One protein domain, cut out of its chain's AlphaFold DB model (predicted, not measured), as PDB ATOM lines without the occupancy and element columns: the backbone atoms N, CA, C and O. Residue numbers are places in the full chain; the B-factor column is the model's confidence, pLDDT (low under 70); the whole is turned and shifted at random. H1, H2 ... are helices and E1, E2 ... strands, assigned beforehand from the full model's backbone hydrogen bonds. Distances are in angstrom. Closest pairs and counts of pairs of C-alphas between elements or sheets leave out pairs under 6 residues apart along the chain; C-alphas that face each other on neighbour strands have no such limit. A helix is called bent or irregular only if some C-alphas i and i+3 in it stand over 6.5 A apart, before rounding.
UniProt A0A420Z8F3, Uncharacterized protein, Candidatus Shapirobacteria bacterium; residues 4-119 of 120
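AT A GLANCE: This is residues 4 to 119 of the 120 residues of an uncharacterized protein of Candidatus Shapirobacteria bacterium (UniProt A0A420Z8F3). Two long helices, H1 and the longer H2, run side by side in opposite ways as a rod, and the two-stranded hairpin E1 E2 packs along residues 19 to 35 of H1, so that H1 is between the hairpin and H2. The far end of H2 and the two residues after it, 104 to 119, stick out alone. The printed part has 116 residues, with H1, E1, E2 and H2 in that order; E1 and E2 form an antiparallel sheet, and the class is mostly helix. The whole is extended, with a radius of gyration of the C-alphas of 22.5 A and spans of 82 by 22 by 19 A.

HOW THE PARTS SIT: H1, residues 4 to 36, and H2, residues 63 to 117, touch, the closest C-alphas being those of Ser 11 and Val 95, 5.6 A apart. Their lines stand at a shallow tilt of 19 degrees, opposite ways. E1, residues 40 to 46, and E2, residues 51 to 57, are an antiparallel hairpin at 165 degrees; N 42 and O 55, 2.9 A, and N 53 and O 44, 2.8 A, are within hydrogen-bond range. The closest C-alphas of H1 and E2 are those of Glu 27 and Thr 54, 5.8 A apart. E1 and H2 are apart. Every O i to N i+4 pair is within hydrogen-bond range in H1, and 49 of 51 in H2.

IN THESE COORDINATES: H1 begins at C-alpha 4 (-0.560, -53.574, 29.794) and is 47.9 A long. E1 is 20.4 A long and E2 20.3 A. H2 is 79.7 A long, has a kink of 31 degrees near Thr 84, and ends at C-alpha 117 (20.835, -66.418, 27.154). It is neither bent nor irregular, but only just: C-alphas 82 and 85 are 6.4 A apart.

THE WHOLE: The two C-alphas farthest apart, those of Lys 63 and Leu 119, are 82.4 A apart. The printed part has no cut, and its three links are tight. No printed residue is under 70 in pLDDT.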
ATOM      1  N   LYS A   4       0.738 -53.928  29.200       89.25
ATOM      2  CA  LYS A   4      -0.560 -53.574  29.794       89.25
ATOM      3  C   LYS A   4      -0.918 -52.111  29.541       89.25
ATOM      4  O   LYS A   4      -2.069 -51.803  29.260       89.25
ATOM      5  N   LEU A   5       0.071 -51.217  29.615       92.12
ATOM      6  CA  LEU A   5      -0.118 -49.799  29.296       92.12
ATOM      7  C   LEU A   5      -0.397 -49.613  27.801       92.12
ATOM      8  O   LEU A   5      -1.293 -48.856  27.448       92.12
ATOM      9  N   LEU A   6       0.332 -50.326  26.938       92.25
ATOM     10  CA  LEU A   6       0.081 -50.302  25.498       92.25
ATOM     11  C   LEU A   6      -1.343 -50.767  25.183       92.25
ATOM     12  O   LEU A   6      -2.065 -50.046  24.505       92.25
ATOM     13  N   PHE A   7      -1.753 -51.915  25.731       94.69
ATOM     14  CA  PHE A   7      -3.106 -52.445  25.581       94.69
ATOM     15  C   PHE A   7      -4.169 -51.432  26.016       94.69
ATOM     16  O   PHE A   7      -5.129 -51.192  25.286       94.69
ATOM     17  N   LEU A   8      -3.989 -50.813  27.186       94.94
ATOM     18  CA  LEU A   8      -4.924 -49.821  27.705       94.94
ATOM     19  C   LEU A   8      -5.049 -48.621  26.758       94.94
ATOM     20  O   LEU A   8      -6.159 -48.241  26.395       94.94
ATOM     21  N   VAL A   9      -3.922 -48.049  26.324       94.94
ATOM     22  CA  VAL A   9      -3.904 -46.876  25.439       94.94
ATOM     23  C   VAL A   9      -4.543 -47.192  24.086       94.94
ATOM     24  O   VAL A   9      -5.377 -46.419  23.618       94.94
ATOM     25  N   THR A  10      -4.213 -48.328  23.467       94.69
ATOM     26  CA  THR A  10      -4.797 -48.703  22.169       94.69
ATOM     27  C   THR A  10      -6.283 -49.021  22.277       94.69
ATOM     28  O   THR A  10      -7.043 -48.658  21.380       94.69
ATOM     29  N   SER A  11      -6.717 -49.630  23.382       95.88
ATOM     30  CA  SER A  11      -8.133 -49.933  23.621       95.88
ATOM     31  C   SER A  11      -8.948 -48.652  23.781       95.88
ATOM     32  O   SER A  11      -9.965 -48.483  23.111       95.88
ATOM     33  N   LEU A  12      -8.467 -47.712  24.602       94.81
ATOM     34  CA  LEU A  12      -9.105 -46.405  24.776       94.81
ATOM     35  C   LEU A  12      -9.166 -45.631  23.456       94.81
ATOM     36  O   LEU A  12     -10.209 -45.072  23.125       94.81
ATOM     37  N   LEU A  13      -8.083 -45.652  22.674       94.81
ATOM     38  CA  LEU A  13      -8.055 -45.013  21.360       94.81
ATOM     39  C   LEU A  13      -9.062 -45.652  20.395       94.81
ATOM     40  O   LEU A  13      -9.741 -44.937  19.666       94.81
ATOM     41  N   THR A  14      -9.197 -46.979  20.412       95.12
ATOM     42  CA  THR A  14     -10.160 -47.705  19.566       95.12
ATOM     43  C   THR A  14     -11.594 -47.297  19.896       95.12
ATOM     44  O   THR A  14     -12.359 -46.965  18.994       95.12
ATOM     45  N   VAL A  15     -11.943 -47.258  21.185       93.94
ATOM     46  CA  VAL A  15     -13.274 -46.830  21.649       93.94
ATOM     47  C   VAL A  15     -13.539 -45.371  21.280       93.94
ATOM     48  O   VAL A  15     -14.605 -45.051  20.756       93.94
ATOM     49  N   TYR A  16     -12.562 -44.493  21.503       93.75
ATOM     50  CA  TYR A  16     -12.681 -43.078  21.163       93.75
ATOM     51  C   TYR A  16     -12.887 -42.863  19.659       93.75
ATOM     52  O   TYR A  16     -13.784 -42.126  19.262       93.75
ATOM     53  N   LEU A  17     -12.101 -43.536  18.811       93.62
ATOM     54  CA  LEU A  17     -12.225 -43.437  17.355       93.62
ATOM     55  C   LEU A  17     -13.567 -43.973  16.850       93.62
ATOM     56  O   LEU A  17     -14.152 -43.382  15.945       93.62
ATOM     57  N   ALA A  18     -14.078 -45.054  17.443       93.38
ATOM     58  CA  ALA A  18     -15.402 -45.571  17.112       93.38
ATOM     59  C   ALA A  18     -16.487 -44.517  17.399       93.38
ATOM     60  O   ALA A  18     -17.268 -44.178  16.509       93.38
ATOM     61  N   GLY A  19     -16.478 -43.932  18.602       92.31
ATOM     62  CA  GLY A  19     -17.401 -42.854  18.968       92.31
ATOM     63  C   GLY A  19     -17.255 -41.614  18.078       92.31
ATOM     64  O   GLY A  19     -18.254 -41.058  17.626       92.31
ATOM     65  N   TYR A  20     -16.017 -41.222  17.757       92.88
ATOM     66  CA  TYR A  20     -15.719 -40.123  16.835       92.88
ATOM     67  C   TYR A  20     -16.383 -40.338  15.471       92.88
ATOM     68  O   TYR A  20     -17.079 -39.454  14.972       92.88
ATOM     69  N   ILE A  21     -16.189 -41.519  14.875       91.94
ATOM     70  CA  ILE A  21     -16.740 -41.856  13.557       91.94
ATOM     71  C   ILE A  21     -18.267 -41.838  13.604       91.94
ATOM     72  O   ILE A  21     -18.896 -41.279  12.707       91.94
ATOM     73  N   GLN A  22     -18.857 -42.410  14.654       93.12
ATOM     74  CA  GLN A  22     -20.306 -42.463  14.817       93.12
ATOM     75  C   GLN A  22     -20.926 -41.063  14.858       93.12
ATOM     76  O   GLN A  22     -21.838 -40.779  14.082       93.12
ATOM     77  N   VAL A  23     -20.429 -40.191  15.739       94.06
ATOM     78  CA  VAL A  23     -20.947 -38.822  15.889       94.06
ATOM     79  C   VAL A  23     -20.750 -38.038  14.597       94.06
ATOM     80  O   VAL A  23     -21.669 -37.370  14.132       94.06
ATOM     81  N   HIS A  24     -19.574 -38.153  13.976       94.44
ATOM     82  CA  HIS A  24     -19.279 -37.424  12.749       94.44
ATOM     83  C   HIS A  24     -20.205 -37.828  11.599       94.44
ATOM     84  O   HIS A  24     -20.757 -36.958  10.931       94.44
ATOM     85  N   LEU A  25     -20.412 -39.129  11.381       93.88
ATOM     86  CA  LEU A  25     -21.310 -39.615  10.332       93.88
ATOM     87  C   LEU A  25     -22.763 -39.224  10.601       93.88
ATOM     88  O   LEU A  25     -23.442 -38.779   9.678       93.88
ATOM     89  N   HIS A  26     -23.223 -39.349  11.847       95.75
ATOM     90  CA  HIS A  26     -24.583 -38.983  12.237       95.75
ATOM     91  C   HIS A  26     -24.895 -37.513  11.922       95.75
ATOM     92  O   HIS A  26     -25.880 -37.221  11.240       95.75
ATOM     93  N   GLU A  27     -24.015 -36.598  12.331       96.69
ATOM     94  CA  GLU A  27     -24.178 -35.171  12.039       96.69
ATOM     95  C   GLU A  27     -23.983 -34.842  10.560       96.69
ATOM     96  O   GLU A  27     -24.660 -33.980  10.001       96.69
ATOM     97  N   TYR A  28     -23.078 -35.543   9.882       96.31
ATOM     98  CA  TYR A  28     -22.863 -35.323   8.459       96.31
ATOM     99  C   TYR A  28     -24.098 -35.693   7.626       96.31
ATOM    100  O   TYR A  28     -24.430 -34.994   6.668       96.31
ATOM    101  N   VAL A  29     -24.833 -36.738   8.015       97.12
ATOM    102  CA  VAL A  29     -26.111 -37.081   7.374       97.12
ATOM    103  C   VAL A  29     -27.156 -35.994   7.625       97.12
ATOM    104  O   VAL A  29     -27.816 -35.575   6.672       97.12
ATOM    105  N   HIS A  30     -27.259 -35.456   8.845       97.44
ATOM    106  CA  HIS A  30     -28.126 -34.300   9.116       97.44
ATOM    107  C   HIS A  30     -27.786 -33.109   8.222       97.44
ATOM    108  O   HIS A  30     -28.674 -32.471   7.655       97.44
ATOM    109  N   TYR A  31     -26.497 -32.833   8.038       97.50
ATOM    110  CA  TYR A  31     -26.034 -31.771   7.153       97.50
ATOM    111  C   TYR A  31     -26.463 -32.002   5.701       97.50
ATOM    112  O   TYR A  31     -26.951 -31.071   5.056       97.50
ATOM    113  N   ILE A  32     -26.330 -33.233   5.197       97.69
ATOM    114  CA  ILE A  32     -26.775 -33.602   3.847       97.69
ATOM    115  C   ILE A  32     -28.285 -33.405   3.705       97.69
ATOM    116  O   ILE A  32     -28.708 -32.812   2.714       97.69
ATOM    117  N   ILE A  33     -29.083 -33.847   4.684       97.12
ATOM    118  CA  ILE A  33     -30.544 -33.678   4.681       97.12
ATOM    119  C   ILE A  33     -30.889 -32.191   4.538       97.12
ATOM    120  O   ILE A  33     -31.574 -31.806   3.595       97.12
ATOM    121  N   TYR A  34     -30.343 -31.325   5.396       96.19
ATOM    122  CA  TYR A  34     -30.600 -29.883   5.309       96.19
ATOM    123  C   TYR A  34     -30.159 -29.275   3.971       96.19
ATOM    124  O   TYR A  34     -30.878 -28.458   3.394       96.19
ATOM    125  N   LYS A  35     -28.991 -29.670   3.451       95.94
ATOM    126  CA  LYS A  35     -28.490 -29.177   2.159       95.94
ATOM    127  C   LYS A  35     -29.355 -29.620   0.987       95.94
ATOM    128  O   LYS A  35     -29.546 -28.833   0.063       95.94
ATOM    129  N   HIS A  36     -29.886 -30.839   1.029       95.88
ATOM    130  CA  HIS A  36     -30.751 -31.380  -0.015       95.88
ATOM    131  C   HIS A  36     -32.026 -30.543  -0.196       95.88
ATOM    132  O   HIS A  36     -32.416 -30.273  -1.326       95.88
ATOM    133  N   TYR A  37     -32.608 -30.049   0.901       94.81
ATOM    134  CA  TYR A  37     -33.790 -29.177   0.882       94.81
ATOM    135  C   TYR A  37     -33.463 -27.676   0.769       94.81
ATOM    136  O   TYR A  37     -34.313 -26.824   1.018       94.81
ATOM    137  N   GLY A  38     -32.230 -27.321   0.389       93.31
ATOM    138  CA  GLY A  38     -31.842 -25.934   0.116       93.31
ATOM    139  C   GLY A  38     -31.557 -25.077   1.354       93.31
ATOM    140  O   GLY A  38     -31.436 -23.857   1.238       93.31
ATOM    141  N   CYS A  39     -31.413 -25.679   2.537       95.00
ATOM    142  CA  CYS A  39     -31.044 -24.948   3.745       95.00
ATOM    143  C   CYS A  39     -29.535 -24.665   3.804       95.00
ATOM    144  O   CYS A  39     -28.689 -25.419   3.310       95.00
ATOM    145  N   GLN A  40     -29.163 -23.586   4.489       95.75
ATOM    146  CA  GLN A  40     -27.787 -23.405   4.947       95.75
ATOM    147  C   GLN A  40     -27.582 -24.255   6.199       95.75
ATOM    148  O   GLN A  40     -28.316 -24.099   7.165       95.75
ATOM    149  N   ALA A  41     -26.604 -25.157   6.185       95.50
ATOM    150  CA  ALA A  41     -26.378 -26.103   7.270       95.50
ATOM    151  C   ALA A  41     -24.961 -25.969   7.826       95.50
ATOM    152  O   ALA A  41     -24.019 -25.739   7.063       95.50
ATOM    153  N   PHE A  42     -24.824 -26.145   9.138       95.50
ATOM    154  CA  PHE A  42     -23.558 -26.083   9.862       95.50
ATOM    155  C   PHE A  42     -23.472 -27.252  10.836       95.50
ATOM    156  O   PHE A  42     -24.418 -27.499  11.585       95.50
ATOM    157  N   VAL A  43     -22.331 -27.935  10.834       95.94
ATOM    158  CA  VAL A  43     -22.032 -29.035  11.752       95.94
ATOM    159  C   VAL A  43     -21.105 -28.520  12.844       95.94
ATOM    160  O   VAL A  43     -20.074 -27.917  12.553       95.94
ATOM    161  N   GLN A  44     -21.466 -28.765  14.099       95.62
ATOM    162  CA  GLN A  44     -20.637 -28.506  15.270       95.62
ATOM    163  C   GLN A  44     -20.438 -29.818  16.016       95.62
ATOM    164  O   GLN A  44     -21.405 -30.519  16.303       95.62
ATOM    165  N   ILE A  45     -19.188 -30.159  16.321       93.62
ATOM    166  CA  ILE A  45     -18.859 -31.388  17.045       93.62
ATOM    167  C   ILE A  45     -17.964 -31.034  18.225       93.62
ATOM    168  O   ILE A  45     -16.905 -30.431  18.057       93.62
ATOM    169  N   ASP A  46     -18.397 -31.433  19.416       92.88
ATOM    170  CA  ASP A  46     -17.567 -31.506  20.608       92.88
ATOM    171  C   ASP A  46     -16.938 -32.900  20.668       92.88
ATOM    172  O   ASP A  46     -17.570 -33.888  21.051       92.88
ATOM    173  N   TYR A  47     -15.674 -32.977  20.258       85.06
ATOM    174  CA  TYR A  47     -14.927 -34.231  20.216       85.06
ATOM    175  C   TYR A  47     -14.538 -34.754  21.601       85.06
ATOM    176  O   TYR A  47     -14.343 -35.957  21.752       85.06
ATOM    177  N   LEU A  48     -14.462 -33.889  22.618       88.12
ATOM    178  CA  LEU A  48     -14.162 -34.315  23.987       88.12
ATOM    179  C   LEU A  48     -15.387 -34.969  24.627       88.12
ATOM    180  O   LEU A  48     -15.262 -35.998  25.286       88.12
ATOM    181  N   ALA A  49     -16.568 -34.392  24.404       90.00
ATOM    182  CA  ALA A  49     -17.825 -34.941  24.904       90.00
ATOM    183  C   ALA A  49     -18.442 -36.008  23.984       90.00
ATOM    184  O   ALA A  49     -19.454 -36.596  24.369       90.00
ATOM    185  N   LEU A  50     -17.870 -36.240  22.793       89.00
ATOM    186  CA  LEU A  50     -18.438 -37.070  21.723       89.00
ATOM    187  C   LEU A  50     -19.899 -36.698  21.439       89.00
ATOM    188  O   LEU A  50     -20.798 -37.539  21.441       89.00
ATOM    189  N   LYS A  51     -20.133 -35.402  21.224       91.31
ATOM    190  CA  LYS A  51     -21.458 -34.852  20.930       91.31
ATOM    191  C   LYS A  51     -21.427 -34.037  19.660       91.31
ATOM    192  O   LYS A  51     -20.475 -33.310  19.392       91.31
ATOM    193  N   GLY A  52     -22.497 -34.160  18.899       92.81
ATOM    194  CA  GLY A  52     -22.702 -33.437  17.667       92.81
ATOM    195  C   GLY A  52     -23.937 -32.558  17.748       92.81
ATOM    196  O   GLY A  52     -24.826 -32.768  18.578       92.81
ATOM    197  N   ARG A  53     -23.958 -31.535  16.902       94.31
ATOM    198  CA  ARG A  53     -25.172 -30.823  16.548       94.31
ATOM    199  C   ARG A  53     -25.052 -30.273  15.141       94.31
ATOM    200  O   ARG A  53     -24.135 -29.512  14.829       94.31
ATOM    201  N   THR A  54     -26.072 -30.540  14.346       96.06
ATOM    202  CA  THR A  54     -26.268 -29.898  13.056       96.06
ATOM    203  C   THR A  54     -27.383 -28.872  13.158       96.06
ATOM    204  O   THR A  54     -28.458 -29.141  13.687       96.06
ATOM    205  N   THR A  55     -27.123 -27.665  12.662       94.56
ATOM    206  CA  THR A  55     -28.118 -26.587  12.604       94.56
ATOM    207  C   THR A  55     -28.385 -26.219  11.152       94.56
ATOM    208  O   THR A  55     -27.444 -25.920  10.417       94.56
ATOM    209  N   GLY A  56     -29.659 -26.231  10.754       92.44
ATOM    210  CA  GLY A  56     -30.130 -25.793   9.441       92.44
ATOM    211  C   GLY A  56     -30.901 -24.473   9.516       92.44
ATOM    212  O   GLY A  56     -31.776 -24.313  10.363       92.44
ATOM    213  N   LEU A  57     -30.591 -23.535   8.622       93.44
ATOM    214  CA  LEU A  57     -31.328 -22.291   8.389       93.44
ATOM    215  C   LEU A  57     -32.032 -22.382   7.034       93.44
ATOM    216  O   LEU A  57     -31.381 -22.461   5.988       93.44
ATOM    217  N   CYS A  58     -33.361 -22.379   7.062       91.31
ATOM    218  CA  CYS A  58     -34.211 -22.624   5.905       91.31
ATOM    219  C   CYS A  58     -35.163 -21.436   5.706       91.31
ATOM    220  O   CYS A  58     -35.957 -21.145   6.595       91.31
ATOM    221  N   TYR A  59     -35.087 -20.750   4.563       85.69
ATOM    222  CA  TYR A  59     -35.855 -19.515   4.332       85.69
ATOM    223  C   TYR A  59     -37.081 -19.705   3.427       85.69
ATOM    224  O   TYR A  59     -38.045 -18.963   3.567       85.69
ATOM    225  N   ASN A  60     -37.072 -20.712   2.546       86.75
ATOM    226  CA  ASN A  60     -38.106 -20.929   1.522       86.75
ATOM    227  C   ASN A  60     -38.545 -22.401   1.447       86.75
ATOM    228  O   ASN A  60     -38.614 -22.972   0.361       86.75
ATOM    229  N   LEU A  61     -38.790 -23.042   2.592       91.06
ATOM    230  CA  LEU A  61     -39.269 -24.423   2.600       91.06
ATOM    231  C   LEU A  61     -40.794 -24.467   2.494       91.06
ATOM    232  O   LEU A  61     -41.495 -23.811   3.266       91.06
ATOM    233  N   THR A  62     -41.312 -25.267   1.563       94.31
ATOM    234  CA  THR A  62     -42.739 -25.595   1.566       94.31
ATOM    235  C   THR A  62     -43.058 -26.488   2.768       94.31
ATOM    236  O   THR A  62     -42.180 -27.157   3.318       94.31
ATOM    237  N   LYS A  63     -44.329 -26.529   3.186       94.19
ATOM    238  CA  LYS A  63     -44.758 -27.435   4.263       94.19
ATOM    239  C   LYS A  63     -44.466 -28.901   3.920       94.19
ATOM    240  O   LYS A  63     -44.017 -29.652   4.774       94.19
ATOM    241  N   GLU A  64     -44.688 -29.288   2.667       95.75
ATOM    242  CA  GLU A  64     -44.443 -30.654   2.207       95.75
ATOM    243  C   GLU A  64     -42.954 -31.022   2.277       95.75
ATOM    244  O   GLU A  64     -42.603 -32.097   2.766       95.75
ATOM    245  N   ASP A  65     -42.071 -30.119   1.841       94.69
ATOM    246  CA  ASP A  65     -40.623 -30.319   1.953       94.69
ATOM    247  C   ASP A  65     -40.184 -30.412   3.411       94.69
ATOM    248  O   ASP A  65     -39.305 -31.206   3.744       94.69
ATOM    249  N   TYR A  66     -40.826 -29.643   4.293       93.75
ATOM    250  CA  TYR A  66     -40.506 -29.648   5.716       93.75
ATOM    251  C   TYR A  66     -40.870 -30.991   6.339       93.75
ATOM    252  O   TYR A  66     -40.040 -31.593   7.016       93.75
ATOM    253  N   ASP A  67     -42.070 -31.494   6.054       96.06
ATOM    254  CA  ASP A  67     -42.539 -32.781   6.567       96.06
ATOM    255  C   ASP A  67     -41.643 -33.932   6.065       96.06
ATOM    256  O   ASP A  67     -41.278 -34.826   6.835       96.06
ATOM    257  N   LYS A  68     -41.204 -33.883   4.798       96.25
ATOM    258  CA  LYS A  68     -40.260 -34.860   4.225       96.25
ATOM    259  C   LYS A  68     -38.870 -34.773   4.860       96.25
ATOM    260  O   LYS A  68     -38.314 -35.801   5.246       96.25
ATOM    261  N   MET A  69     -38.324 -33.566   5.002       95.44
ATOM    262  CA  MET A  69     -37.033 -33.323   5.653       95.44
ATOM    263  C   MET A  69     -37.049 -33.809   7.105       95.44
ATOM    264  O   MET A  69     -36.121 -34.486   7.548       95.44
ATOM    265  N   PHE A  70     -38.121 -33.509   7.840       94.19
ATOM    266  CA  PHE A  70     -38.302 -33.936   9.224       94.19
ATOM    267  C   PHE A  70     -38.393 -35.461   9.344       94.19
ATOM    268  O   PHE A  70     -37.762 -36.051  10.218       94.19
ATOM    269  N   MET A  71     -39.101 -36.121   8.422       97.19
ATOM    270  CA  MET A  71     -39.149 -37.582   8.375       97.19
ATOM    271  C   MET A  71     -37.758 -38.195   8.149       97.19
ATOM    272  O   MET A  71     -37.388 -39.151   8.829       97.19
ATOM    273  N   GLN A  72     -36.956 -37.634   7.237       96.75
ATOM    274  CA  GLN A  72     -35.577 -38.088   7.013       96.75
ATOM    275  C   GLN A  72     -34.684 -37.865   8.235       96.75
ATOM    276  O   GLN A  72     -33.872 -38.727   8.564       96.75
ATOM    277  N   HIS A  73     -34.852 -36.738   8.929       94.88
ATOM    278  CA  HIS A  73     -34.140 -36.449  10.170       94.88
ATOM    279  C   HIS A  73     -34.451 -37.503  11.242       94.88
ATOM    280  O   HIS A  73     -33.530 -38.097  11.798       94.88
ATOM    281  N   ILE A  74     -35.733 -37.821  11.462       95.69
ATOM    282  CA  ILE A  74     -36.150 -38.888  12.389       95.69
ATOM    283  C   ILE A  74     -35.580 -40.243  11.970       95.69
ATOM    284  O   ILE A  74     -35.142 -41.017  12.821       95.69
ATOM    285  N   LEU A  75     -35.569 -40.549  10.671       96.62
ATOM    286  CA  LEU A  75     -34.994 -41.799  10.187       96.62
ATOM    287  C   LEU A  75     -33.488 -41.872  10.480       96.62
ATOM    288  O   LEU A  75     -33.018 -42.920  10.914       96.62
ATOM    289  N   ASN A  76     -32.745 -40.774  10.301       96.00
ATOM    290  CA  ASN A  76     -31.325 -40.707  10.655       96.00
ATOM    291  C   ASN A  76     -31.103 -40.936  12.158       96.00
ATOM    292  O   ASN A  76     -30.241 -41.732  12.529       96.00
ATOM    293  N   GLU A  77     -31.910 -40.303  13.014       94.00
ATOM    294  CA  GLU A  77     -31.890 -40.544  14.463       94.00
ATOM    295  C   GLU A  77     -32.120 -42.028  14.774       94.00
ATOM    296  O   GLU A  77     -31.295 -42.673  15.423       94.00
ATOM    297  N   ALA A  78     -33.201 -42.612  14.250       94.56
ATOM    298  CA  ALA A  78     -33.542 -44.012  14.479       94.56
ATOM    299  C   ALA A  78     -32.430 -44.962  14.009       94.56
ATOM    300  O   ALA A  78     -32.060 -45.891  14.731       94.56
ATOM    301  N   VAL A  79     -31.865 -44.731  12.822       93.75
ATOM    302  CA  VAL A  79     -30.752 -45.526  12.292       93.75
ATOM    303  C   VAL A  79     -29.517 -45.386  13.182       93.75
ATOM    304  O   VAL A  79     -28.925 -46.399  13.548       93.75
ATOM    305  N   ALA A  80     -29.154 -44.175  13.606       91.25
ATOM    306  CA  ALA A  80     -28.002 -43.950  14.478       91.25
ATOM    307  C   ALA A  80     -28.148 -44.654  15.839       91.25
ATOM    308  O   ALA A  80     -27.211 -45.327  16.291       91.25
ATOM    309  N   TYR A  81     -29.332 -44.598  16.462       88.44
ATOM    310  CA  TYR A  81     -29.606 -45.331  17.703       88.44
ATOM    311  C   TYR A  81     -29.490 -46.848  17.525       88.44
ATOM    312  O   TYR A  81     -28.987 -47.524  18.418       88.44
ATOM    313  N   ASN A  82     -29.880 -47.389  16.368       89.62
ATOM    314  CA  ASN A  82     -29.783 -48.826  16.086       89.62
ATOM    315  C   ASN A  82     -28.384 -49.279  15.632       89.62
ATOM    316  O   ASN A  82     -28.023 -50.438  15.829       89.62
ATOM    317  N   ILE A  83     -27.565 -48.387  15.068       89.94
ATOM    318  CA  ILE A  83     -26.159 -48.674  14.734       89.94
ATOM    319  C   ILE A  83     -25.281 -48.678  15.993       89.94
ATOM    320  O   ILE A  83     -24.297 -49.416  16.047       89.94
ATOM    321  N   THR A  84     -25.639 -47.908  17.026       88.25
ATOM    322  CA  THR A  84     -24.830 -47.781  18.253       88.25
ATOM    323  C   THR A  84     -24.504 -49.139  18.904       88.25
ATOM    324  O   THR A  84     -23.323 -49.405  19.144       88.25
ATOM    325  N   PRO A  85     -25.468 -50.054  19.142       89.62
ATOM    326  CA  PRO A  85     -25.171 -51.374  19.705       89.62
ATOM    327  C   PRO A  85     -24.252 -52.224  18.820       89.62
ATOM    328  O   PRO A  85     -23.359 -52.902  19.330       89.62
ATOM    329  N   LEU A  86     -24.432 -52.168  17.494       90.44
ATOM    330  CA  LEU A  86     -23.571 -52.869  16.539       90.44
ATOM    331  C   LEU A  86     -22.129 -52.354  16.627       90.44
ATOM    332  O   LEU A  86     -21.188 -53.146  16.674       90.44
ATOM    333  N   LEU A  87     -21.953 -51.035  16.714       92.12
ATOM    334  CA  LEU A  87     -20.644 -50.408  16.855       92.12
ATOM    335  C   LEU A  87     -19.958 -50.807  18.171       92.12
ATOM    336  O   LEU A  87     -18.769 -51.129  18.169       92.12
ATOM    337  N   ILE A  88     -20.704 -50.848  19.281       92.00
ATOM    338  CA  ILE A  88     -20.202 -51.306  20.588       92.00
ATOM    339  C   ILE A  88     -19.734 -52.762  20.503       92.00
ATOM    340  O   ILE A  88     -18.639 -53.089  20.970       92.00
ATOM    341  N   MET A  89     -20.529 -53.636  19.879       94.69
ATOM    342  CA  MET A  89     -20.175 -55.044  19.702       94.69
ATOM    343  C   MET A  89     -18.887 -55.199  18.881       94.69
ATOM    344  O   MET A  89     -17.959 -55.880  19.316       94.69
ATOM    345  N   LEU A  90     -18.795 -54.531  17.726       93.38
ATOM    346  CA  LEU A  90     -17.611 -54.588  16.862       93.38
ATOM    347  C   LEU A  90     -16.364 -54.030  17.560       93.38
ATOM    348  O   LEU A  90     -15.298 -54.642  17.511       93.38
ATOM    349  N   THR A  91     -16.505 -52.914  18.274       95.56
ATOM    350  CA  THR A  91     -15.419 -52.314  19.064       95.56
ATOM    351  C   THR A  91     -14.932 -53.274  20.149       95.56
ATOM    352  O   THR A  91     -13.727 -53.433  20.338       95.56
ATOM    353  N   SER A  92     -15.849 -53.979  20.815       94.62
ATOM    354  CA  SER A  92     -15.508 -54.982  21.832       94.62
ATOM    355  C   SER A  92     -14.708 -56.145  21.240       94.62
ATOM    356  O   SER A  92     -13.704 -56.554  21.820       94.62
ATOM    357  N   ILE A  93     -15.094 -56.636  20.055       96.25
ATOM    358  CA  ILE A  93     -14.349 -57.683  19.333       96.25
ATOM    359  C   ILE A  93     -12.926 -57.210  19.012       96.25
ATOM    360  O   ILE A  93     -11.971 -57.956  19.229       96.25
ATOM    361  N   LEU A  94     -12.765 -55.969  18.542       95.12
ATOM    362  CA  LEU A  94     -11.448 -55.403  18.240       95.12
ATOM    363  C   LEU A  94     -10.566 -55.295  19.488       95.12
ATOM    364  O   LEU A  94      -9.400 -55.682  19.438       95.12
ATOM    365  N   VAL A  95     -11.113 -54.828  20.611       96.00
ATOM    366  CA  VAL A  95     -10.382 -54.730  21.887       96.00
ATOM    367  C   VAL A  95      -9.951 -56.113  22.383       96.00
ATOM    368  O   VAL A  95      -8.798 -56.305  22.770       96.00
ATOM    369  N   ILE A  96     -10.834 -57.111  22.310       95.75
ATOM    370  CA  ILE A  96     -10.495 -58.497  22.660       95.75
ATOM    371  C   ILE A  96      -9.394 -59.033  21.732       95.75
ATOM    372  O   ILE A  96      -8.422 -59.627  22.198       95.75
ATOM    373  N   GLY A  97      -9.494 -58.785  20.425       95.38
ATOM    374  CA  GLY A  97      -8.466 -59.172  19.457       95.38
ATOM    375  C   GLY A  97      -7.104 -58.539  19.752       95.38
ATOM    376  O   GLY A  97      -6.084 -59.229  19.731       95.38
ATOM    377  N   GLN A  98      -7.079 -57.249  20.103       94.12
ATOM    378  CA  GLN A  98      -5.858 -56.542  20.506       94.12
ATOM    379  C   GLN A  98      -5.192 -57.189  21.723       94.12
ATOM    380  O   GLN A  98      -3.967 -57.328  21.741       94.12
ATOM    381  N   TYR A  99      -5.978 -57.624  22.712       94.50
ATOM    382  CA  TYR A  99      -5.459 -58.340  23.878       94.50
ATOM    383  C   TYR A  99      -4.715 -59.619  23.472       94.50
ATOM    384  O   TYR A  99      -3.565 -59.816  23.870       94.50
ATOM    385  N   PHE A 100      -5.332 -60.462  22.637       95.19
ATOM    386  CA  PHE A 100      -4.713 -61.713  22.186       95.19
ATOM    387  C   PHE A 100      -3.434 -61.474  21.380       95.19
ATOM    388  O   PHE A 100      -2.433 -62.156  21.600       95.19
ATOM    389  N   ILE A 101      -3.428 -60.474  20.494       93.81
ATOM    390  CA  ILE A 101      -2.239 -60.114  19.710       93.81
ATOM    391  C   ILE A 101      -1.087 -59.713  20.639       93.81
ATOM    392  O   ILE A 101       0.029 -60.211  20.492       93.81
ATOM    393  N   LEU A 102      -1.343 -58.841  21.616       93.00
ATOM    394  CA  LEU A 102      -0.311 -58.395  22.553       93.00
ATOM    395  C   LEU A 102       0.205 -59.538  23.431       93.00
ATOM    396  O   LEU A 102       1.414 -59.641  23.640       93.00
ATOM    397  N   HIS A 103      -0.682 -60.426  23.882       92.00
ATOM    398  CA  HIS A 103      -0.306 -61.615  24.642       92.00
ATOM    399  C   HIS A 103       0.656 -62.526  23.859       92.00
ATOM    400  O   HIS A 103       1.698 -62.938  24.385       92.00
ATOM    401  N   GLU A 104       0.359 -62.813  22.588       93.81
ATOM    402  CA  GLU A 104       1.236 -63.646  21.757       93.81
ATOM    403  C   GLU A 104       2.573 -62.956  21.460       93.81
ATOM    404  O   GLU A 104       3.626 -63.597  21.510       93.81
ATOM    405  N   LEU A 105       2.577 -61.636  21.247       92.75
ATOM    406  CA  LEU A 105       3.814 -60.869  21.072       92.75
ATOM    407  C   LEU A 105       4.707 -60.914  22.321       92.75
ATOM    408  O   LEU A 105       5.922 -61.093  22.203       92.75
ATOM    409  N   GLU A 106       4.134 -60.809  23.522       91.62
ATOM    410  CA  GLU A 106       4.884 -60.972  24.774       91.62
ATOM    411  C   GLU A 106       5.479 -62.373  24.921       91.62
ATOM    412  O   GLU A 106       6.614 -62.533  25.380       91.62
ATOM    413  N   LYS A 107       4.712 -63.405  24.562       92.62
ATOM    414  CA  LYS A 107       5.172 -64.796  24.593       92.62
ATOM    415  C   LYS A 107       6.357 -64.999  23.651       92.62
ATOM    416  O   LYS A 107       7.386 -65.520  24.080       92.62
ATOM    417  N   ILE A 108       6.259 -64.523  22.409       93.44
ATOM    418  CA  ILE A 108       7.354 -64.577  21.428       93.44
ATOM    419  C   ILE A 108       8.584 -63.827  21.951       93.44
ATOM    420  O   ILE A 108       9.701 -64.344  21.891       93.44
ATOM    421  N   HIS A 109       8.397 -62.632  22.517       91.69
ATOM    422  CA  HIS A 109       9.494 -61.845  23.077       91.69
ATOM    423  C   HIS A 109      10.236 -62.582  24.204       91.69
ATOM    424  O   HIS A 109      11.469 -62.573  24.232       91.69
ATOM    425  N   ARG A 110       9.505 -63.257  25.106       90.94
ATOM    426  CA  ARG A 110      10.092 -64.080  26.180       90.94
ATOM    427  C   ARG A 110      10.940 -65.224  25.624       90.94
ATOM    428  O   ARG A 110      12.110 -65.326  25.987       90.94
ATOM    429  N   LEU A 111      10.402 -65.991  24.674       94.25
ATOM    430  CA  LEU A 111      11.114 -67.108  24.038       94.25
ATOM    431  C   LEU A 111      12.406 -66.655  23.336       94.25
ATOM    432  O   LEU A 111      13.446 -67.307  23.433       94.25
ATOM    433  N   LEU A 112      12.376 -65.506  22.653       93.56
ATOM    434  CA  LEU A 112      13.565 -64.938  22.009       93.56
ATOM    435  C   LEU A 112      14.628 -64.492  23.022       93.56
ATOM    436  O   LEU A 112      15.826 -64.597  22.740       93.56
ATOM    437  N   LYS A 113      14.211 -63.988  24.188       91.69
ATOM    438  CA  LYS A 113      15.123 -63.575  25.262       91.69
ATOM    439  C   LYS A 113      15.812 -64.783  25.903       91.69
ATOM    440  O   LYS A 113      17.027 -64.744  26.071       91.69
ATOM    441  N   GLU A 114      15.064 -65.849  26.183       91.75
ATOM    442  CA  GLU A 114      15.592 -67.114  26.718       91.75
ATOM    443  C   GLU A 114      16.584 -67.767  25.748       91.75
ATOM    444  O   GLU A 114      17.692 -68.131  26.131       91.75
ATOM    445  N   LYS A 115      16.263 -67.830  24.449       89.56
ATOM    446  CA  LYS A 115      17.188 -68.389  23.449       89.56
ATOM    447  C   LYS A 115      18.519 -67.627  23.385       89.56
ATOM    448  O   LYS A 115      19.565 -68.240  23.196       89.56
ATOM    449  N   LYS A 116      18.503 -66.299  23.557       82.50
ATOM    450  CA  LYS A 116      19.730 -65.481  23.583       82.50
ATOM    451  C   LYS A 116      20.600 -65.731  24.814       82.50
ATOM    452  O   LYS A 116      21.811 -65.571  24.696       82.50
ATOM    453  N   SER A 117      20.031 -66.100  25.965       77.50
ATOM    454  CA  SER A 117      20.835 -66.418  27.154       77.50
ATOM    455  C   SER A 117      21.563 -67.754  27.051       77.50
ATOM    456  O   SER A 117      22.626 -67.874  27.632       77.50
ATOM    457  N   TYR A 118      21.048 -68.720  26.281       75.25
ATOM    458  CA  TYR A 118      21.732 -70.001  26.039       75.25
ATOM    459  C   TYR A 118      22.908 -69.910  25.053       75.25
ATOM    460  O   TYR A 118      23.666 -70.864  24.916       75.25
ATOM    461  N   LEU A 119      23.040 -68.794  24.331       73.19
ATOM    462  CA  LEU A 119      24.099 -68.564  23.341       73.19
ATOM    463  C   LEU A 119      25.269 -67.723  23.891       73.19
ATOM    464  O   LEU A 119      26.139 -67.328  23.117       73.19
TER     465      LEU A 119